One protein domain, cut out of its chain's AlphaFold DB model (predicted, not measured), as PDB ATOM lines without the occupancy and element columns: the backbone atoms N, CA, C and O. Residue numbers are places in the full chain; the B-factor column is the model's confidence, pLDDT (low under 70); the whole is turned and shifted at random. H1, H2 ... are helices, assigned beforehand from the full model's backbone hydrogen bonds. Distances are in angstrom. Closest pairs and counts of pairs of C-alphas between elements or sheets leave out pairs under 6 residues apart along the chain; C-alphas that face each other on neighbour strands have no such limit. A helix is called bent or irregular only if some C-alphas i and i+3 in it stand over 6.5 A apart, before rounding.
ATOM      1  N   PRO A   2      -8.743   9.820  41.920       25.75
ATOM      2  CA  PRO A   2      -9.896  10.700  41.659       25.75
ATOM      3  C   PRO A   2      -9.671  11.740  40.540       25.75
ATOM      4  O   PRO A   2     -10.596  12.037  39.792       25.75
ATOM      5  N   VAL A   3      -8.441  12.235  40.347       32.72
ATOM      6  CA  VAL A   3      -8.144  13.291  39.351       32.72
ATOM      7  C   VAL A   3      -8.153  12.767  37.900       32.72
ATOM      8  O   VAL A   3      -8.675  13.429  37.010       32.72
ATOM      9  N   LEU A   4      -7.655  11.545  37.663       34.31
ATOM     10  CA  LEU A   4      -7.655  10.879  36.344       34.31
ATOM     11  C   LEU A   4      -9.059  10.465  35.875       34.31
ATOM     12  O   LEU A   4      -9.402  10.601  34.700       34.31
ATOM     13  N   SER A   5      -9.866   9.950  36.810       28.98
ATOM     14  CA  SER A   5     -11.255   9.550  36.557       28.98
ATOM     15  C   SER A   5     -12.094  10.759  36.137       28.98
ATOM     16  O   SER A   5     -12.825  10.697  35.155       28.98
ATOM     17  N   SER A   6     -11.891  11.903  36.801       33.56
ATOM     18  CA  SER A   6     -12.595  13.144  36.474       33.56
ATOM     19  C   SER A   6     -12.231  13.700  35.089       33.56
ATOM     20  O   SER A   6     -13.128  14.154  34.385       33.56
ATOM     21  N   ARG A   7     -10.960  13.621  34.655       42.06
ATOM     22  CA  ARG A   7     -10.511  14.167  33.356       42.06
ATOM     23  C   ARG A   7     -10.911  13.305  32.149       42.06
ATOM     24  O   ARG A   7     -11.438  13.843  31.179       42.06
ATOM     25  N   SER A   8     -10.744  11.979  32.227       41.16
ATOM     26  CA  SER A   8     -11.138  11.062  31.133       41.16
ATOM     27  C   SER A   8     -12.659  10.996  30.921       41.16
ATOM     28  O   SER A   8     -13.127  10.832  29.792       41.16
ATOM     29  N   PHE A   9     -13.435  11.166  31.997       34.56
ATOM     30  CA  PHE A   9     -14.890  11.278  31.948       34.56
ATOM     31  C   PHE A   9     -15.325  12.579  31.262       34.56
ATOM     32  O   PHE A   9     -16.176  12.548  30.379       34.56
ATOM     33  N   PHE A  10     -14.664  13.702  31.575       40.28
ATOM     34  CA  PHE A  10     -14.976  15.008  30.991       40.28
ATOM     35  C   PHE A  10     -14.794  15.044  29.468       40.28
ATOM     36  O   PHE A  10     -15.619  15.621  28.768       40.28
ATOM     37  N   ILE A  11     -13.748  14.404  28.937       48.25
ATOM     38  CA  ILE A  11     -13.442  14.432  27.497       48.25
ATOM     39  C   ILE A  11     -14.347  13.474  26.715       48.25
ATOM     40  O   ILE A  11     -14.856  13.844  25.656       48.25
ATOM     41  N   LYS A  12     -14.648  12.287  27.261       44.50
ATOM     42  CA  LYS A  12     -15.661  11.390  26.679       44.50
ATOM     43  C   LYS A  12     -17.052  12.020  26.670       44.50
ATOM     44  O   LYS A  12     -17.746  11.896  25.662       44.50
ATOM     45  N   ASP A  13     -17.445  12.704  27.741       41.91
ATOM     46  CA  ASP A  13     -18.727  13.406  27.789       41.91
ATOM     47  C   ASP A  13     -18.742  14.623  26.860       41.91
ATOM     48  O   ASP A  13     -19.719  14.813  26.145       41.91
ATOM     49  N   PHE A  14     -17.650  15.383  26.748       45.09
ATOM     50  CA  PHE A  14     -17.555  16.517  25.820       45.09
ATOM     51  C   PHE A  14     -17.706  16.095  24.345       45.09
ATOM     52  O   PHE A  14     -18.458  16.714  23.591       45.09
ATOM     53  N   ILE A  15     -17.066  14.988  23.949       51.38
ATOM     54  CA  ILE A  15     -17.165  14.384  22.605       51.38
ATOM     55  C   ILE A  15     -18.582  13.860  22.326       51.38
ATOM     56  O   ILE A  15     -19.047  13.917  21.184       51.38
ATOM     57  N   ARG A  16     -19.275  13.362  23.359       45.88
ATOM     58  CA  ARG A  16     -20.615  12.761  23.265       45.88
ATOM     59  C   ARG A  16     -21.752  13.789  23.340       45.88
ATOM     60  O   ARG A  16     -22.803  13.548  22.752       45.88
ATOM     61  N   LEU A  17     -21.552  14.919  24.024       42.31
ATOM     62  CA  LEU A  17     -22.541  15.997  24.183       42.31
ATOM     63  C   LEU A  17     -22.580  16.991  23.008       42.31
ATOM     64  O   LEU A  17     -23.582  17.689  22.862       42.31
ATOM     65  N   HIS A  18     -21.555  17.043  22.147       44.09
ATOM     66  CA  HIS A  18     -21.485  18.018  21.045       44.09
ATOM     67  C   HIS A  18     -21.201  17.413  19.651       44.09
ATOM     68  O   HIS A  18     -20.222  17.785  19.000       44.09
ATOM     69  N   PRO A  19     -22.081  16.541  19.114       48.41
ATOM     70  CA  PRO A  19     -21.973  16.036  17.741       48.41
ATOM     71  C   PRO A  19     -22.164  17.119  16.653       48.41
ATOM     72  O   PRO A  19     -21.786  16.901  15.507       48.41
ATOM     73  N   GLU A  20     -22.679  18.310  16.990       45.72
ATOM     74  CA  GLU A  20     -22.781  19.454  16.060       45.72
ATOM     75  C   GLU A  20     -21.450  20.207  15.836       45.72
ATOM     76  O   GLU A  20     -21.325  20.941  14.856       45.72
ATOM     77  N   TYR A  21     -20.423  20.021  16.679       46.00
ATOM     78  CA  TYR A  21     -19.135  20.725  16.524       46.00
ATOM     79  C   TYR A  21     -18.249  20.161  15.403       46.00
ATOM     80  O   TYR A  21     -17.351  20.851  14.923       46.00
ATOM     81  N   TYR A  22     -18.518  18.940  14.935       48.84
ATOM     82  CA  TYR A  22     -17.760  18.305  13.850       48.84
ATOM     83  C   TYR A  22     -17.992  18.987  12.490       48.84
ATOM     84  O   TYR A  22     -17.118  18.934  11.632       48.84
ATOM     85  N   GLY A  23     -19.134  19.664  12.305       43.75
ATOM     86  CA  GLY A  23     -19.462  20.403  11.078       43.75
ATOM     87  C   GLY A  23     -19.013  21.871  11.064       43.75
ATOM     88  O   GLY A  23     -19.012  22.490  10.005       43.75
ATOM     89  N   LEU A  24     -18.625  22.432  12.219       46.53
ATOM     90  CA  LEU A  24     -18.277  23.856  12.390       46.53
ATOM     91  C   LEU A  24     -16.850  24.077  12.932       46.53
ATOM     92  O   LEU A  24     -16.408  25.216  13.096       46.53
ATOM     93  N   ALA A  25     -16.108  23.006  13.226       52.25
ATOM     94  CA  ALA A  25     -14.720  23.095  13.653       52.25
ATOM     95  C   ALA A  25     -13.846  23.543  12.475       52.25
ATOM     96  O   ALA A  25     -13.567  22.785  11.550       52.25
ATOM     97  N   SER A  26     -13.350  24.779  12.517       59.78
ATOM     98  CA  SER A  26     -12.227  25.160  11.658       59.78
ATOM     99  C   SER A  26     -11.066  24.180  11.874       59.78
ATOM    100  O   SER A  26     -10.755  23.886  13.028       59.78
ATOM    101  N   ALA A  27     -10.411  23.740  10.792       65.62
ATOM    102  CA  ALA A  27      -9.284  22.791  10.759       65.62
ATOM    103  C   ALA A  27      -8.347  22.746  12.002       65.62
ATOM    104  O   ALA A  27      -8.066  21.644  12.476       65.62
ATOM    105  N   PRO A  28      -7.900  23.876  12.598       68.38
ATOM    106  CA  PRO A  28      -7.059  23.856  13.803       68.38
ATOM    107  C   PRO A  28      -7.723  23.277  15.064       68.38
ATOM    108  O   PRO A  28      -7.048  22.640  15.867       68.38
ATOM    109  N   MET A  29      -9.030  23.471  15.264       71.94
ATOM    110  CA  MET A  29      -9.720  23.015  16.479       71.94
ATOM    111  C   MET A  29      -9.864  21.489  16.502       71.94
ATOM    112  O   MET A  29      -9.678  20.860  17.540       71.94
ATOM    113  N   TYR A  30     -10.111  20.885  15.336       72.69
ATOM    114  CA  TYR A  30     -10.153  19.432  15.178       72.69
ATOM    115  C   TYR A  30      -8.796  18.784  15.492       72.69
ATOM    116  O   TYR A  30      -8.734  17.790  16.213       72.69
ATOM    117  N   TYR A  31      -7.698  19.392  15.029       76.12
ATOM    118  CA  TYR A  31      -6.341  18.922  15.322       76.12
ATOM    119  C   TYR A  31      -6.014  18.943  16.826       76.12
ATOM    120  O   TYR A  31      -5.440  17.984  17.342       76.12
ATOM    121  N   ILE A  32      -6.415  20.002  17.538       75.06
ATOM    122  CA  ILE A  32      -6.234  20.126  18.995       75.06
ATOM    123  C   ILE A  32      -6.997  19.020  19.732       75.06
ATOM    124  O   ILE A  32      -6.431  18.361  20.603       75.06
ATOM    125  N   ILE A  33      -8.265  18.790  19.370       74.38
ATOM    126  CA  ILE A  33      -9.104  17.762  20.006       74.38
ATOM    127  C   ILE A  33      -8.525  16.363  19.762       74.38
ATOM    128  O   ILE A  33      -8.456  15.564  20.696       74.38
ATOM    129  N   LEU A  34      -8.065  16.072  18.541       79.31
ATOM    130  CA  LEU A  34      -7.403  14.803  18.233       79.31
ATOM    131  C   LEU A  34      -6.118  14.604  19.042       79.31
ATOM    132  O   LEU A  34      -5.906  13.509  19.560       79.31
ATOM    133  N   ASN A  35      -5.287  15.644  19.175       80.50
ATOM    134  CA  ASN A  35      -4.075  15.591  19.999       80.50
ATOM    135  C   ASN A  35      -4.414  15.241  21.451       80.50
ATOM    136  O   ASN A  35      -3.840  14.311  22.008       80.50
ATOM    137  N   LEU A  36      -5.402  15.933  22.025       75.94
ATOM    138  CA  LEU A  36      -5.851  15.711  23.398       75.94
ATOM    139  C   LEU A  36      -6.354  14.270  23.603       75.94
ATOM    140  O   LEU A  36      -5.947  13.588  24.540       75.94
ATOM    141  N   CYS A  37      -7.170  13.765  22.672       76.00
ATOM    142  CA  CYS A  37      -7.656  12.383  22.714       76.00
ATOM    143  C   CYS A  37      -6.515  11.365  22.621       76.00
ATOM    144  O   CYS A  37      -6.520  10.361  23.336       76.00
ATOM    145  N   ALA A  38      -5.543  11.599  21.736       78.81
ATOM    146  CA  ALA A  38      -4.400  10.710  21.567       78.81
ATOM    147  C   ALA A  38      -3.557  10.645  22.849       78.81
ATOM    148  O   ALA A  38      -3.233   9.547  23.310       78.81
ATOM    149  N   CYS A  39      -3.268  11.794  23.461       76.50
ATOM    150  CA  CYS A  39      -2.538  11.871  24.722       76.50
ATOM    151  C   CYS A  39      -3.264  11.132  25.855       76.50
ATOM    152  O   CYS A  39      -2.637  10.344  26.563       76.50
ATOM    153  N   ASP A  40      -4.581  11.289  25.981       72.50
ATOM    154  CA  ASP A  40      -5.367  10.599  27.012       72.50
ATOM    155  C   ASP A  40      -5.398   9.078  26.838       72.50
ATOM    156  O   ASP A  40      -5.329   8.327  27.821       72.50
ATOM    157  N   ILE A  41      -5.500   8.608  25.592       73.56
ATOM    158  CA  ILE A  41      -5.464   7.178  25.276       73.56
ATOM    159  C   ILE A  41      -4.084   6.614  25.620       73.56
ATOM    160  O   ILE A  41      -4.002   5.601  26.313       73.56
ATOM    161  N   LEU A  42      -3.004   7.273  25.193       75.62
ATOM    162  CA  LEU A  42      -1.630   6.855  25.493       75.62
ATOM    163  C   LEU A  42      -1.357   6.838  27.001       75.62
ATOM    164  O   LEU A  42      -0.767   5.893  27.532       75.62
ATOM    165  N   PHE A  43      -1.844   7.844  27.717       68.31
ATOM    166  CA  PHE A  43      -1.702   7.943  29.161       68.31
ATOM    167  C   PHE A  43      -2.475   6.836  29.896       68.31
ATOM    168  O   PHE A  43      -1.981   6.201  30.834       68.31
ATOM    169  N   SER A  44      -3.680   6.527  29.420       67.12
ATOM    170  CA  SER A  44      -4.477   5.409  29.927       67.12
ATOM    171  C   SER A  44      -3.789   4.070  29.650       67.12
ATOM    172  O   SER A  44      -3.668   3.246  30.553       67.12
ATOM    173  N   THR A  45      -3.258   3.859  28.444       71.88
ATOM    174  CA  THR A  45      -2.550   2.626  28.062       71.88
ATOM    175  C   THR A  45      -1.232   2.437  28.815       71.88
ATOM    176  O   THR A  45      -0.825   1.305  29.047       71.88
ATOM    177  N   THR A  46      -0.559   3.500  29.254       69.88
ATOM    178  CA  THR A  46       0.681   3.385  30.051       69.88
ATOM    179  C   THR A  46       0.419   3.131  31.540       69.88
ATOM    180  O   THR A  46       1.241   2.510  32.220       69.88
ATOM    181  N   THR A  47      -0.727   3.563  32.073       63.22
ATOM    182  CA  THR A  47      -1.058   3.438  33.505       63.22
ATOM    183  C   THR A  47      -1.972   2.247  33.815       63.22
ATOM    184  O   THR A  47      -1.727   1.521  34.784       63.22
ATOM    185  N   LEU A  48      -2.985   1.983  32.982       61.28
ATOM    186  CA  LEU A  48      -3.991   0.937  33.208       61.28
ATOM    187  C   LEU A  48      -3.415  -0.484  33.274       61.28
ATOM    188  O   LEU A  48      -3.758  -1.186  34.226       61.28
ATOM    189  N   PRO A  49      -2.532  -0.940  32.363       60.88
ATOM    190  CA  PRO A  49      -2.037  -2.317  32.399       60.88
ATOM    191  C   PRO A  49      -1.302  -2.645  33.700       60.88
ATOM    192  O   PRO A  49      -1.389  -3.763  34.202       60.88
ATOM    193  N   LYS A  50      -0.620  -1.658  34.296       62.31
ATOM    194  CA  LYS A  50       0.084  -1.825  35.574       62.31
ATOM    195  C   LYS A  50      -0.858  -1.848  36.769       62.31
ATOM    196  O   LYS A  50      -0.668  -2.671  37.662       62.31
ATOM    197  N   ILE A  51      -1.895  -1.015  36.761       60.31
ATOM    198  CA  ILE A  51      -2.957  -1.065  37.772       60.31
ATOM    199  C   ILE A  51      -3.645  -2.436  37.717       60.31
ATOM    200  O   ILE A  51      -3.753  -3.108  38.740       60.31
ATOM    201  N   ILE A  52      -4.018  -2.902  36.524       58.44
ATOM    202  CA  ILE A  52      -4.653  -4.211  36.326       58.44
ATOM    203  C   ILE A  52      -3.725  -5.343  36.797       58.44
ATOM    204  O   ILE A  52      -4.168  -6.211  37.543       58.44
ATOM    205  N   SER A  53      -2.431  -5.301  36.456       62.91
ATOM    206  CA  SER A  53      -1.429  -6.270  36.937       62.91
ATOM    207  C   SER A  53      -1.359  -6.339  38.467       62.91
ATOM    208  O   SER A  53      -1.373  -7.423  39.052       62.91
ATOM    209  N   LYS A  54      -1.325  -5.172  39.122       61.28
ATOM    210  CA  LYS A  54      -1.207  -5.057  40.580       61.28
ATOM    211  C   LYS A  54      -2.445  -5.589  41.305       61.28
ATOM    212  O   LYS A  54      -2.298  -6.291  42.301       61.28
ATOM    213  N   TYR A  55      -3.644  -5.263  40.816       56.59
ATOM    214  CA  TYR A  55      -4.901  -5.633  41.476       56.59
ATOM    215  C   TYR A  55      -5.391  -7.043  41.123       56.59
ATOM    216  O   TYR A  55      -5.894  -7.736  42.000       56.59
ATOM    217  N   TRP A  56      -5.251  -7.472  39.866       54.97
ATOM    218  CA  TRP A  56      -5.817  -8.741  39.396       54.97
ATOM    219  C   TRP A  56      -4.861  -9.919  39.594       54.97
ATOM    220  O   TRP A  56      -5.286 -11.006  39.967       54.97
ATOM    221  N   PHE A  57      -3.563  -9.707  39.365       61.06
ATOM    222  CA  PHE A  57      -2.567 -10.784  39.375       61.06
ATOM    223  C   PHE A  57      -1.687 -10.788  40.629       61.06
ATOM    224  O   PHE A  57      -0.762 -11.590  40.708       61.06
ATOM    225  N   GLN A  58      -1.915  -9.860  41.575       57.28
ATOM    226  CA  GLN A  58      -1.051  -9.609  42.746       57.28
ATOM    227  C   GLN A  58       0.441  -9.408  42.389       57.28
ATOM    228  O   GLN A  58       1.312  -9.379  43.257       57.28
ATOM    229  N   SER A  59       0.739  -9.202  41.103       61.91
ATOM    230  CA  SER A  59       2.068  -8.981  40.551       61.91
ATOM    231  C   SER A  59       2.245  -7.480  40.361       61.91
ATOM    232  O   SER A  59       1.979  -6.902  39.300       61.91
ATOM    233  N   GLY A  60       2.591  -6.824  41.469       61.09
ATOM    234  CA  GLY A  60       2.838  -5.383  41.553       61.09
ATOM    235  C   GLY A  60       4.291  -4.988  41.284       61.09
ATOM    236  O   GLY A  60       4.655  -3.840  41.530       61.09
ATOM    237  N   THR A  61       5.129  -5.921  40.828       67.56
ATOM    238  CA  THR A  61       6.552  -5.680  40.592       67.56
ATOM    239  C   THR A  61       6.779  -5.100  39.194       67.56
ATOM    240  O   THR A  61       6.176  -5.490  38.191       67.56
ATOM    241  N   ILE A  62       7.648  -4.098  39.120       74.62
ATOM    242  CA  ILE A  62       8.072  -3.453  37.879       74.62
ATOM    243  C   ILE A  62       9.596  -3.448  37.858       74.62
ATOM    244  O   ILE A  62      10.228  -3.282  38.899       74.62
ATOM    245  N   SER A  63      10.194  -3.668  36.687       82.44
ATOM    246  CA  SER A  63      11.640  -3.514  36.564       82.44
ATOM    247  C   SER A  63      12.016  -2.044  36.732       82.44
ATOM    248  O   SER A  63      11.249  -1.148  36.373       82.44
ATOM    249  N   PHE A  64      13.217  -1.803  37.250       81.25
ATOM    250  CA  PHE A  64      13.738  -0.457  37.475       81.25
ATOM    251  C   PHE A  64      13.627   0.401  36.206       81.25
ATOM    252  O   PHE A  64      12.968   1.434  36.212       81.25
ATOM    253  N   THR A  65      14.127  -0.090  35.070       84.44
ATOM    254  CA  THR A  65      14.044   0.619  33.784       84.44
ATOM    255  C   THR A  65      12.604   0.873  33.331       84.44
ATOM    256  O   THR A  65      12.294   1.971  32.878       84.44
ATOM    257  N   ALA A  66      11.693  -0.095  33.487       82.94
ATOM    258  CA  ALA A  66      10.293   0.100  33.102       82.94
ATOM    259  C   ALA A  66       9.595   1.172  33.957       82.94
ATOM    260  O   ALA A  66       8.701   1.853  33.460       82.94
ATOM    261  N   CYS A  67      10.022   1.357  35.210       83.44
ATOM    262  CA  CYS A  67       9.526   2.410  36.094       83.44
ATOM    263  C   CYS A  67       9.893   3.812  35.579       83.44
ATOM    264  O   CYS A  67       9.020   4.672  35.481       83.44
ATOM    265  N   PHE A  68      11.142   4.025  35.150       87.69
ATOM    266  CA  PHE A  68      11.569   5.301  34.553       87.69
ATOM    267  C   PHE A  68      10.928   5.567  33.196       87.69
ATOM    268  O   PHE A  68      10.561   6.703  32.907       87.69
ATOM    269  N   VAL A  69      10.748   4.528  32.378       88.62
ATOM    270  CA  VAL A  69      10.027   4.652  31.104       88.62
ATOM    271  C   VAL A  69       8.565   5.040  31.353       88.62
ATOM    272  O   VAL A  69       8.050   5.936  30.692       88.62
ATOM    273  N   GLN A  70       7.900   4.429  32.340       83.44
ATOM    274  CA  GLN A  70       6.537   4.809  32.720       83.44
ATOM    275  C   GLN A  70       6.474   6.258  33.227       83.44
ATOM    276  O   GLN A  70       5.586   7.001  32.816       83.44
ATOM    277  N   MET A  71       7.426   6.666  34.071       84.12
ATOM    278  CA  MET A  71       7.544   8.037  34.575       84.12
ATOM    279  C   MET A  71       7.710   9.049  33.429       84.12
ATOM    280  O   MET A  71       7.014  10.063  33.407       84.12
ATOM    281  N   TYR A  72       8.579   8.754  32.455       88.50
ATOM    282  CA  TYR A  72       8.801   9.589  31.271       88.50
ATOM    283  C   TYR A  72       7.497   9.869  30.520       88.50
ATOM    284  O   TYR A  72       7.117  11.026  30.356       88.50
ATOM    285  N   PHE A  73       6.783   8.812  30.114       83.56
ATOM    286  CA  PHE A  73       5.547   8.960  29.346       83.56
ATOM    287  C   PHE A  73       4.457   9.685  30.137       83.56
ATOM    288  O   PHE A  73       3.723  10.486  29.570       83.56
ATOM    289  N   VAL A  74       4.353   9.431  31.443       78.50
ATOM    290  CA  VAL A  74       3.373  10.096  32.312       78.50
ATOM    291  C   VAL A  74       3.602  11.608  32.356       78.50
ATOM    292  O   VAL A  74       2.653  12.363  32.151       78.50
ATOM    293  N   HIS A  75       4.840  12.058  32.579       80.25
ATOM    294  CA  HIS A  75       5.148  13.489  32.659       80.25
ATOM    295  C   HIS A  75       5.114  14.192  31.299       80.25
ATOM    296  O   HIS A  75       4.648  15.330  31.218       80.25
ATOM    297  N   ASP A  76       5.576  13.528  30.238       85.12
ATOM    298  CA  ASP A  76       5.531  14.060  28.875       85.12
ATOM    299  C   ASP A  76       4.080  14.303  28.434       85.12
ATOM    300  O   ASP A  76       3.702  15.431  28.116       85.12
ATOM    301  N   LEU A  77       3.223  13.280  28.539       80.94
ATOM    302  CA  LEU A  77       1.822  13.363  28.115       80.94
ATOM    303  C   LEU A  77       1.012  14.380  28.932       80.94
ATOM    304  O   LEU A  77       0.188  15.091  28.358       80.94
ATOM    305  N   ASP A  78       1.248  14.500  30.243       77.69
ATOM    306  CA  ASP A  78       0.564  15.500  31.082       77.69
ATOM    307  C   ASP A  78       0.991  16.942  30.732       77.69
ATOM    308  O   ASP A  78       0.164  17.861  30.660       77.69
ATOM    309  N   THR A  79       2.276  17.140  30.416       79.56
ATOM    310  CA  THR A  79       2.812  18.439  29.977       79.56
ATOM    311  C   THR A  79       2.289  18.820  28.589       79.56
ATOM    312  O   THR A  79       1.888  19.963  28.357       79.56
ATOM    313  N   VAL A  80       2.220  17.867  27.656       82.88
ATOM    314  CA  VAL A  80       1.605  18.096  26.339       82.88
ATOM    315  C   VAL A  80       0.126  18.437  26.491       82.88
ATOM    316  O   VAL A  80      -0.323  19.430  25.919       82.88
ATOM    317  N   ASN A  81      -0.624  17.682  27.297       77.56
ATOM    318  CA  ASN A  81      -2.049  17.928  27.521       77.56
ATOM    319  C   ASN A  81      -2.315  19.339  28.060       77.56
ATOM    320  O   ASN A  81      -3.190  20.048  27.560       77.56
ATOM    321  N   SER A  82      -1.543  19.771  29.058       74.19
ATOM    322  CA  SER A  82      -1.662  21.115  29.634       74.19
ATOM    323  C   SER A  82      -1.311  22.219  28.628       74.19
ATOM    324  O   SER A  82      -2.058  23.196  28.511       74.19
ATOM    325  N   ASN A  83      -0.257  22.039  27.829       75.94
ATOM    326  CA  ASN A  83       0.102  22.977  26.764       75.94
ATOM    327  C   ASN A  83      -0.950  23.033  25.645       75.94
ATOM    328  O   ASN A  83      -1.293  24.115  25.176       75.94
ATOM    329  N   VAL A  84      -1.508  21.895  25.223       76.50
ATOM    330  CA  VAL A  84      -2.546  21.833  24.178       76.50
ATOM    331  C   VAL A  84      -3.839  22.513  24.642       76.50
ATOM    332  O   VAL A  84      -4.455  23.247  23.865       76.50
ATOM    333  N   LEU A  85      -4.220  22.358  25.916       70.94
ATOM    334  CA  LEU A  85      -5.334  23.106  26.515       70.94
ATOM    335  C   LEU A  85      -5.065  24.618  26.536       70.94
ATOM    336  O   LEU A  85      -5.960  25.405  26.229       70.94
ATOM    337  N   PHE A  86      -3.831  25.033  26.827       72.06
ATOM    338  CA  PHE A  86      -3.427  26.435  26.717       72.06
ATOM    339  C   PHE A  86      -3.475  26.945  25.265       72.06
ATOM    340  O   PHE A  86      -3.880  28.075  25.014       72.06
ATOM    341  N   LEU A  87      -3.138  26.123  24.270       74.50
ATOM    342  CA  LEU A  87      -3.270  26.510  22.860       74.50
ATOM    343  C   LEU A  87      -4.729  26.640  22.415       74.50
ATOM    344  O   LEU A  87      -5.040  27.525  21.617       74.50
ATOM    345  N   MET A  88      -5.624  25.812  22.960       69.81
ATOM    346  CA  MET A  88      -7.070  25.939  22.749       69.81
ATOM    347  C   MET A  88      -7.596  27.287  23.268       69.81
ATOM    348  O   MET A  88      -8.473  27.882  22.646       69.81
ATOM    349  N   ALA A  89      -7.027  27.793  24.367       67.00
ATOM    350  CA  ALA A  89      -7.341  29.101  24.937       67.00
ATOM    351  C   ALA A  89      -6.962  30.292  24.062       67.00
ATOM    352  O   ALA A  89      -7.619  31.330  24.085       67.00
ATOM    353  N   PHE A  90      -5.821  30.173  23.384       66.38
ATOM    354  CA  PHE A  90      -5.114  31.309  22.802       66.38
ATOM    355  C   PHE A  90      -5.728  31.776  21.465       66.38
ATOM    356  O   PHE A  90      -5.325  32.806  20.933       66.38
ATOM    357  N   ASP A  91      -6.700  31.029  20.923       61.25
ATOM    358  CA  ASP A  91      -7.569  31.353  19.771       61.25
ATOM    359  C   ASP A  91      -6.864  31.899  18.504       61.25
ATOM    360  O   ASP A  91      -7.430  32.636  17.695       61.25
ATOM    361  N   ARG A  92      -5.595  31.529  18.273       63.00
ATOM    362  CA  ARG A  92      -4.855  31.910  17.055       63.00
ATOM    363  C   ARG A  92      -4.712  30.741  16.088       63.00
ATOM    364  O   ARG A  92      -3.743  29.989  16.135       63.00
ATOM    365  N   LYS A  93      -5.645  30.651  15.134       63.09
ATOM    366  CA  LYS A  93      -5.723  29.602  14.091       63.09
ATOM    367  C   LYS A  93      -4.451  29.423  13.243       63.09
ATOM    368  O   LYS A  93      -4.194  28.317  12.786       63.09
ATOM    369  N   SER A  94      -3.666  30.484  13.042       63.66
ATOM    370  CA  SER A  94      -2.516  30.497  12.119       63.66
ATOM    371  C   SER A  94      -1.286  29.724  12.629       63.66
ATOM    372  O   SER A  94      -0.496  29.226  11.837       63.66
ATOM    373  N   THR A  95      -1.124  29.564  13.948       69.88
ATOM    374  CA  THR A  95       0.114  29.012  14.539       69.88
ATOM    375  C   THR A  95      -0.100  27.746  15.368       69.88
ATOM    376  O   THR A  95       0.832  27.288  16.020       69.88
ATOM    377  N   VAL A  96      -1.301  27.154  15.346       72.56
ATOM    378  CA  VAL A  96      -1.658  25.992  16.185       72.56
ATOM    379  C   VAL A  96      -0.732  24.799  15.955       72.56
ATOM    380  O   VAL A  96      -0.285  24.185  16.920       72.56
ATOM    381  N   TYR A  97      -0.400  24.492  14.700       75.69
ATOM    382  CA  TYR A  97       0.465  23.357  14.371       75.69
ATOM    383  C   TYR A  97       1.892  23.564  14.880       75.69
ATOM    384  O   TYR A  97       2.416  22.718  15.599       75.69
ATOM    385  N   THR A  98       2.494  24.718  14.577       78.44
ATOM    386  CA  THR A  98       3.852  25.053  15.020       78.44
ATOM    387  C   THR A  98       3.940  25.084  16.541       78.44
ATOM    388  O   THR A  98       4.845  24.484  17.110       78.44
ATOM    389  N   LEU A  99       2.966  25.714  17.206       80.50
ATOM    390  CA  LEU A  99       2.934  25.798  18.663       80.50
ATOM    391  C   LEU A  99       2.707  24.431  19.322       80.50
ATOM    392  O   LEU A  99       3.309  24.137  20.354       80.50
ATOM    393  N   SER A 100       1.888  23.573  18.712       81.81
ATOM    394  CA  SER A 100       1.687  22.197  19.171       81.81
ATOM    395  C   SER A 100       2.980  21.392  19.065       81.81
ATOM    396  O   SER A 100       3.384  20.781  20.049       81.81
ATOM    397  N   VAL A 101       3.686  21.449  17.933       84.75
ATOM    398  CA  VAL A 101       4.979  20.758  17.774       84.75
ATOM    399  C   VAL A 101       6.007  21.277  18.781       84.75
ATOM    400  O   VAL A 101       6.701  20.481  19.411       84.75
ATOM    401  N   THR A 102       6.076  22.592  19.010       83.50
ATOM    402  CA  THR A 102       6.971  23.136  20.043       83.50
ATOM    403  C   THR A 102       6.580  22.681  21.448       83.50
ATOM    404  O   THR A 102       7.462  22.409  22.254       83.50
ATOM    405  N   ALA A 103       5.282  22.541  21.737       84.69
ATOM    406  CA  ALA A 103       4.809  22.035  23.022       84.69
ATOM    407  C   ALA A 103       5.237  20.581  23.260       84.69
ATOM    408  O   ALA A 103       5.657  20.258  24.369       84.69
ATOM    409  N   TRP A 104       5.195  19.740  22.221       87.12
ATOM    410  CA  TRP A 104       5.731  18.376  22.264       87.12
ATOM    411  C   TRP A 104       7.237  18.367  22.534       87.12
ATOM    412  O   TRP A 104       7.693  17.688  23.445       87.12
ATOM    413  N   ILE A 105       8.017  19.166  21.802       88.44
ATOM    414  CA  ILE A 105       9.480  19.215  21.975       88.44
ATOM    415  C   ILE A 105       9.858  19.669  23.393       88.44
ATOM    416  O   ILE A 105      10.739  19.079  24.020       88.44
ATOM    417  N   VAL A 106       9.190  20.704  23.910       85.12
ATOM    418  CA  VAL A 106       9.443  21.227  25.260       85.12
ATOM    419  C   VAL A 106       9.051  20.206  26.331       85.12
ATOM    420  O   VAL A 106       9.811  20.012  27.280       85.12
ATOM    421  N   ALA A 107       7.911  19.527  26.168       86.44
ATOM    422  CA  ALA A 107       7.480  18.464  27.074       86.44
ATOM    423  C   ALA A 107       8.486  17.304  27.105       86.44
ATOM    424  O   ALA A 107       8.942  16.927  28.188       86.44
ATOM    425  N   MET A 108       8.933  16.846  25.930       89.50
ATOM    426  CA  MET A 108       9.904  15.758  25.812       89.50
ATOM    427  C   MET A 108      11.225  16.120  26.489       89.50
ATOM    428  O   MET A 108      11.769  15.324  27.256       89.50
ATOM    429  N   ALA A 109      11.737  17.330  26.249       88.50
ATOM    430  CA  ALA A 109      12.974  17.800  26.866       88.50
ATOM    431  C   ALA A 109      12.859  17.878  28.400       88.50
ATOM    432  O   ALA A 109      13.774  17.450  29.109       88.50
ATOM    433  N   GLY A 110      11.732  18.378  28.916       86.00
ATOM    434  CA  GLY A 110      11.471  18.465  30.355       86.00
ATOM    435  C   GLY A 110      11.354  17.092  31.021       86.00
ATOM    436  O   GLY A 110      12.030  16.826  32.017       86.00
ATOM    437  N   ALA A 111      10.552  16.193  30.446       87.25
ATOM    438  CA  ALA A 111      10.378  14.834  30.955       87.25
ATOM    439  C   ALA A 111      11.690  14.036  30.906       87.25
ATOM    440  O   ALA A 111      12.038  13.342  31.865       87.25
ATOM    441  N   LEU A 112      12.463  14.177  29.825       89.50
ATOM    442  CA  LEU A 112      13.764  13.529  29.692       89.50
ATOM    443  C   LEU A 112      14.763  14.052  30.729       89.50
ATOM    444  O   LEU A 112      15.493  13.261  31.324       89.50
ATOM    445  N   MET A 113      14.771  15.361  30.996       87.75
ATOM    446  CA  MET A 113      15.618  15.948  32.035       87.75
ATOM    447  C   MET A 113      15.305  15.356  33.415       87.75
ATOM    448  O   MET A 113      16.234  14.983  34.129       87.75
ATOM    449  N   LEU A 114      14.025  15.200  33.776       85.69
ATOM    450  CA  LEU A 114      13.625  14.559  35.037       85.69
ATOM    451  C   LEU A 114      14.155  13.121  35.137       85.69
ATOM    452  O   LEU A 114      14.705  12.728  36.165       85.69
ATOM    453  N   VAL A 115      14.050  12.349  34.054       89.12
ATOM    454  CA  VAL A 115      14.540  10.963  34.007       89.12
ATOM    455  C   VAL A 115      16.059  10.903  34.118       89.12
ATOM    456  O   VAL A 115      16.566  10.149  34.940       89.12
ATOM    457  N   ILE A 116      16.792  11.704  33.338       89.25
ATOM    458  CA  ILE A 116      18.265  11.736  33.355       89.25
ATOM    459  C   ILE A 116      18.786  12.124  34.739       89.25
ATOM    460  O   ILE A 116      19.814  11.613  35.178       89.25
ATOM    461  N   ARG A 117      18.085  13.026  35.432       85.75
ATOM    462  CA  ARG A 117      18.475  13.470  36.771       85.75
ATOM    463  C   ARG A 117      18.164  12.433  37.835       85.75
ATOM    464  O   ARG A 117      18.941  12.344  38.770       85.75
ATOM    465  N   ALA A 118      17.086  11.663  37.695       86.25
ATOM    466  CA  ALA A 118      16.686  10.664  38.682       86.25
ATOM    467  C   ALA A 118      17.359   9.292  38.467       86.25
ATOM    468  O   ALA A 118      17.779   8.668  39.431       86.25
ATOM    469  N   TYR A 119      17.530   8.832  37.226       87.75
ATOM    470  CA  TYR A 119      18.038   7.491  36.900       87.75
ATOM    471  C   TYR A 119      19.379   7.098  37.561       87.75
ATOM    472  O   TYR A 119      19.474   5.968  38.040       87.75
ATOM    473  N   PRO A 120      20.411   7.968  37.629       88.31
ATOM    474  CA  PRO A 120      21.717   7.599  38.177       88.31
ATOM    475  C   PRO A 120      21.808   7.703  39.709       88.31
ATOM    476  O   PRO A 120      22.901   7.540  40.255       88.31
ATOM    477  N   LEU A 121      20.717   8.010  40.422       85.12
ATOM    478  CA  LEU A 121      20.770   8.160  41.878       85.12
ATOM    479  C   LEU A 121      21.033   6.820  42.582       85.12
ATOM    480  O   LEU A 121      20.546   5.777  42.145       85.12
ATOM    481  N   PRO A 122      21.752   6.833  43.719       84.69
ATOM    482  CA  PRO A 122      21.878   5.653  44.559       84.69
ATOM    483  C   PRO A 122      20.565   5.405  45.315       84.69
ATOM    484  O   PRO A 122      20.146   6.216  46.146       84.69
ATOM    485  N   TYR A 123      19.927   4.266  45.044       84.38
ATOM    486  CA  TYR A 123      18.714   3.804  45.721       84.38
ATOM    487  C   TYR A 123      19.068   2.745  46.768       84.38
ATOM    488  O   TYR A 123      19.621   1.704  46.421       84.38
ATOM    489  N   CYS A 124      18.750   2.995  48.041       81.50
ATOM    490  CA  CYS A 124      18.993   2.028  49.127       81.50
ATOM    491  C   CYS A 124      17.828   1.883  50.119       81.50
ATOM    492  O   CYS A 124      17.921   1.085  51.050       81.50
ATOM    493  N   ALA A 125      16.718   2.599  49.923       77.06
ATOM    494  CA  ALA A 125      15.477   2.321  50.643       77.06
ATOM    495  C   ALA A 125      14.769   1.067  50.086       77.06
ATOM    496  O   ALA A 125      15.149   0.514  49.054       77.06
ATOM    497  N   SER A 126      13.703   0.617  50.759       71.62
ATOM    498  CA  SER A 126      12.865  -0.484  50.270       71.62
ATOM    499  C   SER A 126      12.341  -0.189  48.860       71.62
ATOM    500  O   SER A 126      11.783   0.885  48.656       71.62
ATOM    501  N   ASN A 127      12.428  -1.148  47.930       71.31
ATOM    502  CA  ASN A 127      11.920  -1.060  46.544       71.31
ATOM    503  C   ASN A 127      10.374  -1.068  46.450       71.31
ATOM    504  O   ASN A 127       9.787  -1.725  45.590       71.31
ATOM    505  N   ILE A 128       9.700  -0.378  47.371       69.75
ATOM    506  CA  ILE A 128       8.249  -0.347  47.525       69.75
ATOM    507  C   ILE A 128       7.771   1.074  47.239       69.75
ATOM    508  O   ILE A 128       8.131   2.019  47.934       69.75
ATOM    509  N   ILE A 129       6.922   1.209  46.219       68.94
ATOM    510  CA  ILE A 129       6.268   2.466  45.853       68.94
ATOM    511  C   ILE A 129       4.773   2.333  46.164       68.94
ATOM    512  O   ILE A 129       4.067   1.507  45.579       68.94
ATOM    513  N   ASN A 130       4.273   3.176  47.072       63.69
ATOM    514  CA  ASN A 130       2.868   3.164  47.512       63.69
ATOM    515  C   ASN A 130       1.898   3.823  46.512       63.69
ATOM    516  O   ASN A 130       0.699   3.915  46.766       63.69
ATOM    517  N   HIS A 131       2.394   4.232  45.345       65.38
ATOM    518  CA  HIS A 131       1.601   4.820  44.272       65.38
ATOM    519  C   HIS A 131       1.174   3.779  43.225       65.38
ATOM    520  O   HIS A 131       1.672   2.652  43.155       65.38
ATOM    521  N   CYS A 132       0.166   4.141  42.427       61.59
ATOM    522  CA  CYS A 132      -0.376   3.295  41.355       61.59
ATOM    523  C   CYS A 132       0.496   3.301  40.087       61.59
ATOM    524  O   CYS A 132       0.268   2.503  39.182       61.59
ATOM    525  N   TYR A 133       1.463   4.212  40.024       68.44
ATOM    526  CA  TYR A 133       2.427   4.393  38.948       68.44
ATOM    527  C   TYR A 133       3.741   4.920  39.536       68.44
ATOM    528  O   TYR A 133       3.795   5.338  40.696       68.44
ATOM    529  N   CYS A 134       4.788   4.883  38.722       72.50
ATOM    530  CA  CYS A 134       6.103   5.415  39.037       72.50
ATOM    531  C   CYS A 134       6.133   6.942  38.892       72.50
ATOM    532  O   CYS A 134       6.200   7.456  37.780       72.50
ATOM    533  N   ASP A 135       6.039   7.646  40.018       77.88
ATOM    534  CA  ASP A 135       6.121   9.107  40.090       77.88
ATOM    535  C   ASP A 135       7.524   9.571  40.512       77.88
ATOM    536  O   ASP A 135       8.173   8.927  41.342       77.88
ATOM    537  N   HIS A 136       7.970  10.715  39.987       80.62
ATOM    538  CA  HIS A 136       9.291  11.278  40.265       80.62
ATOM    539  C   HIS A 136       9.522  11.523  41.763       80.62
ATOM    540  O   HIS A 136      10.581  11.169  42.288       80.62
ATOM    541  N   ILE A 137       8.537  12.080  42.479       78.06
ATOM    542  CA  ILE A 137       8.654  12.352  43.925       78.06
ATOM    543  C   ILE A 137       8.758  11.032  44.692       78.06
ATOM    544  O   ILE A 137       9.599  10.874  45.574       78.06
ATOM    545  N   SER A 138       7.936  10.057  44.311       77.44
ATOM    546  CA  SER A 138       7.931   8.734  44.939       77.44
ATOM    547  C   SER A 138       9.261   8.006  44.758       77.44
ATOM    548  O   SER A 138       9.766   7.427  45.712       77.44
ATOM    549  N   ILE A 139       9.844   8.051  43.557       82.56
ATOM    550  CA  ILE A 139      11.127   7.410  43.254       82.56
ATOM    551  C   ILE A 139      12.265   8.115  43.994       82.56
ATOM    552  O   ILE A 139      13.067   7.463  44.655       82.56
ATOM    553  N   THR A 140      12.334   9.445  43.926       82.56
ATOM    554  CA  THR A 140      13.400  10.218  44.590       82.56
ATOM    555  C   THR A 140      13.360  10.088  46.118       82.56
ATOM    556  O   THR A 140      14.406  10.167  46.762       82.56
ATOM    557  N   LEU A 141      12.200   9.767  46.706       81.44
ATOM    558  CA  LEU A 141      12.070   9.414  48.123       81.44
ATOM    559  C   LEU A 141      12.807   8.115  48.507       81.44
ATOM    560  O   LEU A 141      13.118   7.917  49.675       81.44
ATOM    561  N   LEU A 142      13.101   7.219  47.563       82.12
ATOM    562  CA  LEU A 142      13.841   5.980  47.841       82.12
ATOM    563  C   LEU A 142      15.369   6.154  47.739       82.12
ATOM    564  O   LEU A 142      16.122   5.240  48.092       82.12
ATOM    565  N   ALA A 143      15.837   7.307  47.251       85.75
ATOM    566  CA  ALA A 143      17.258   7.591  47.099       85.75
ATOM    567  C   ALA A 143      17.940   7.894  48.447       85.75
ATOM    568  O   ALA A 143      17.315   8.411  49.380       85.75
ATOM    569  N   CYS A 144      19.238   7.594  48.514       83.69
ATOM    570  CA  CYS A 144      20.107   7.771  49.687       83.69
ATOM    571  C   CYS A 144      20.894   9.083  49.697       83.69
ATOM    572  O   CYS A 144      21.850   9.227  50.452       83.69
ATOM    573  N   THR A 145      20.527  10.015  48.827       84.06
ATOM    574  CA  THR A 145      21.139  11.340  48.716       84.06
ATOM    575  C   THR A 145      20.145  12.415  49.150       84.06
ATOM    576  O   THR A 145      18.945  12.140  49.272       84.06
ATOM    577  N   ASP A 146      20.636  13.635  49.366       80.88
ATOM    578  CA  ASP A 146      19.796  14.783  49.687       80.88
ATOM    579  C   ASP A 146      18.768  15.022  48.575       80.88
ATOM    580  O   ASP A 146      19.084  15.083  47.383       80.88
ATOM    581  N   ARG A 147      17.499  15.125  48.978       73.88
ATOM    582  CA  ARG A 147      16.346  15.164  48.064       73.88
ATOM    583  C   ARG A 147      15.977  16.573  47.625       73.88
ATOM    584  O   ARG A 147      15.328  16.730  46.593       73.88
ATOM    585  N   ASP A 148      16.406  17.586  48.371       77.62
ATOM    586  CA  ASP A 148      16.107  18.998  48.120       77.62
ATOM    587  C   ASP A 148      16.355  19.454  46.668       77.62
ATOM    588  O   ASP A 148      15.443  20.048  46.077       77.62
ATOM    589  N   PRO A 149      17.491  19.125  46.011       78.75
ATOM    590  CA  PRO A 149      17.732  19.545  44.627       78.75
ATOM    591  C   PRO A 149      16.830  18.852  43.591       78.75
ATOM    592  O   PRO A 149      16.749  19.320  42.455       78.75
ATOM    593  N   TYR A 150      16.147  17.763  43.956       78.81
ATOM    594  CA  TYR A 150      15.224  17.023  43.084       78.81
ATOM    595  C   TYR A 150      13.755  17.337  43.395       78.81
ATOM    596  O   TYR A 150      12.913  17.329  42.494       78.81
ATOM    597  N   GLY A 151      13.448  17.662  44.653       73.94
ATOM    598  CA  GLY A 151      12.115  18.052  45.099       73.94
ATOM    599  C   GLY A 151      11.692  19.422  44.571       73.94
ATOM    600  O   GLY A 151      10.564  19.567  44.102       73.94
ATOM    601  N   PHE A 152      12.592  20.412  44.576       76.88
ATOM    602  CA  PHE A 152      12.264  21.772  44.130       76.88
ATOM    603  C   PHE A 152      11.884  21.858  42.633       76.88
ATOM    604  O   PHE A 152      10.823  22.410  42.329       76.88
ATOM    605  N   PRO A 153      12.640  21.267  41.682       75.31
ATOM    606  CA  PRO A 153      12.229  21.231  40.276       75.31
ATOM    607  C   PRO A 153      10.915  20.473  40.056       75.31
ATOM    608  O   PRO A 153      10.062  20.934  39.302       75.31
ATOM    609  N   ALA A 154      10.722  19.343  40.745       73.56
ATOM    610  CA  ALA A 154       9.485  18.569  40.654       73.56
ATOM    611  C   ALA A 154       8.274  19.366  41.164       73.56
ATOM    612  O   ALA A 154       7.208  19.329  40.551       73.56
ATOM    613  N   PHE A 155       8.449  20.136  42.240       74.31
ATOM    614  CA  PHE A 155       7.421  21.025  42.775       74.31
ATOM    615  C   PHE A 155       7.047  22.137  41.790       74.31
ATOM    616  O   PHE A 155       5.861  22.394  41.584       74.31
ATOM    617  N   LEU A 156       8.035  22.762  41.140       75.69
ATOM    618  CA  LEU A 156       7.776  23.770  40.111       75.69
ATOM    619  C   LEU A 156       6.987  23.180  38.940       75.69
ATOM    620  O   LEU A 156       5.961  23.737  38.557       75.69
ATOM    621  N   VAL A 157       7.414  22.030  38.411       72.12
ATOM    622  CA  VAL A 157       6.703  21.343  37.320       72.12
ATOM    623  C   VAL A 157       5.272  21.001  37.735       72.12
ATOM    624  O   VAL A 157       4.340  21.288  36.988       72.12
ATOM    625  N   ALA A 158       5.070  20.472  38.946       70.75
ATOM    626  CA  ALA A 158       3.741  20.168  39.472       70.75
ATOM    627  C   ALA A 158       2.865  21.425  39.617       70.75
ATOM    628  O   ALA A 158       1.683  21.389  39.280       70.75
ATOM    629  N   MET A 159       3.432  22.546  40.072       71.12
ATOM    630  CA  MET A 159       2.729  23.829  40.140       71.12
ATOM    631  C   MET A 159       2.296  24.302  38.753       71.12
ATOM    632  O   MET A 159       1.128  24.634  38.575       71.12
ATOM    633  N   PHE A 160       3.178  24.284  37.752       67.88
ATOM    634  CA  PHE A 160       2.811  24.673  36.385       67.88
ATOM    635  C   PHE A 160       1.760  23.730  35.776       67.88
ATOM    636  O   PHE A 160       0.781  24.203  35.194       67.88
ATOM    637  N   ALA A 161       1.906  22.418  35.979       63.03
ATOM    638  CA  ALA A 161       0.989  21.401  35.465       63.03
ATOM    639  C   ALA A 161      -0.393  21.403  36.153       63.03
ATOM    640  O   ALA A 161      -1.396  21.079  35.515       63.03
ATOM    641  N   LEU A 162      -0.491  21.785  37.437       62.38
ATOM    642  CA  LEU A 162      -1.778  21.908  38.138       62.38
ATOM    643  C   LEU A 162      -2.387  23.308  38.033       62.38
ATOM    644  O   LEU A 162      -3.561  23.427  37.672       62.38
ATOM    645  N   LEU A 163      -1.641  24.361  38.381       63.97
ATOM    646  CA  LEU A 163      -2.180  25.725  38.417       63.97
ATOM    647  C   LEU A 163      -2.460  26.257  37.022       63.97
ATOM    648  O   LEU A 163      -3.465  26.936  36.855       63.97
ATOM    649  N   GLY A 164      -1.635  25.932  36.026       63.53
ATOM    650  CA  GLY A 164      -1.843  26.402  34.656       63.53
ATOM    651  C   GLY A 164      -3.219  25.993  34.115       63.53
ATOM    652  O   GLY A 164      -4.056  26.862  33.856       63.53
ATOM    653  N   PRO A 165      -3.516  24.683  34.021       57.81
ATOM    654  CA  PRO A 165      -4.812  24.204  33.553       57.81
ATOM    655  C   PRO A 165      -5.971  24.610  34.464       57.81
ATOM    656  O   PRO A 165      -7.028  24.981  33.964       57.81
TER     657      PRO A 165
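AT A GLANCE: This is residues 2 to 165 of the 240 residues of the protein "G_PROTEIN_RECEP_F1_2 domain-containing protein" of Amphiprion ocellaris (UniProt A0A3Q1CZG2). Three long helices make an elongated core: H4 runs through the middle, with H3a and H5 packed alongside it at shallow tilts. H7 packs on the far end of H4, little H6 packs on H5 and H7 near the long loop of residues 119 to 135, and H1 lies loosely near H3a. The printed part has 164 residues, all helix in class, with seven named helices, H1 to H7 in order, and no named strand. It is compact, with a radius of gyration of the C-alphas of 17.8 A, and spans 57 by 36 by 23 A.

IN THESE COORDINATES: H1, residues 2 to 17, starts at C-alpha (-9.896, 10.700, 41.659) and is 22.2 A long. H2 is residues 19 to 23, neither bent nor irregular, but only just: C-alphas 19 and 22 are 6.2 A apart. H3, residues 27 to 56, was assigned as one helix by its hydrogen bonds but is bent, C-alphas 46 and 49 being 6.7 A apart; its arms are H3a, 27 to 46, 29.1 A, and H3b, 49 to 56, 10.2 A. H4 is residues 64 to 89, 38.4 A; H5, 96 to 118, 32.8 A; H6, 136 to 140; H7, 148 to 165, 26.0 A, ending at C-alpha (-4.812, 24.204, 33.553).

HOW THE PARTS SIT: H4 and H5 form a helical hairpin, closest at the C-alphas of Asp 76 and Ala 107, 5.1 A, at a shallow tilt of 30 degrees. H3a touches H4, closest at C-alphas 39 and 77, 5.7 A, at a shallow tilt of 23 degrees, opposite ways. H3a and H5 only just touch, with 3 pairs of C-alphas within 8 A, closest at 28 and 96, 6.3 A. H7 touches H4 with residues 161 to 165 alone, closest at C-alphas 165 and 82, 5.9 A, at a steep tilt of 36 degrees, only just. H6 touches H5, closest at C-alphas 140 and 118, 6.8 A, and H7, closest at 137 and 151, 6.8 A. H1 is close to but not clearly touching H3a, closest at C-alphas 8 and 40, 7.1 A; H2 and H3b touch no helix. Each O i to N i+4 pair is within hydrogen-bond range in H1, H3a, H3b, H4, H5 and H6; H7 has 12 of 14, and H2 0 of 1, with 0 of 2 O i to N i+3 pairs.

THE WHOLE: The C-alphas of Gly 23 and Cys 124 are the farthest apart, 57.1 A. The printed part has no cut; the link H5 to H6 is long. Mean pLDDT of the printed part is 70.4; 65 residues are under 70, among them 2 to 28 and 46 to 61.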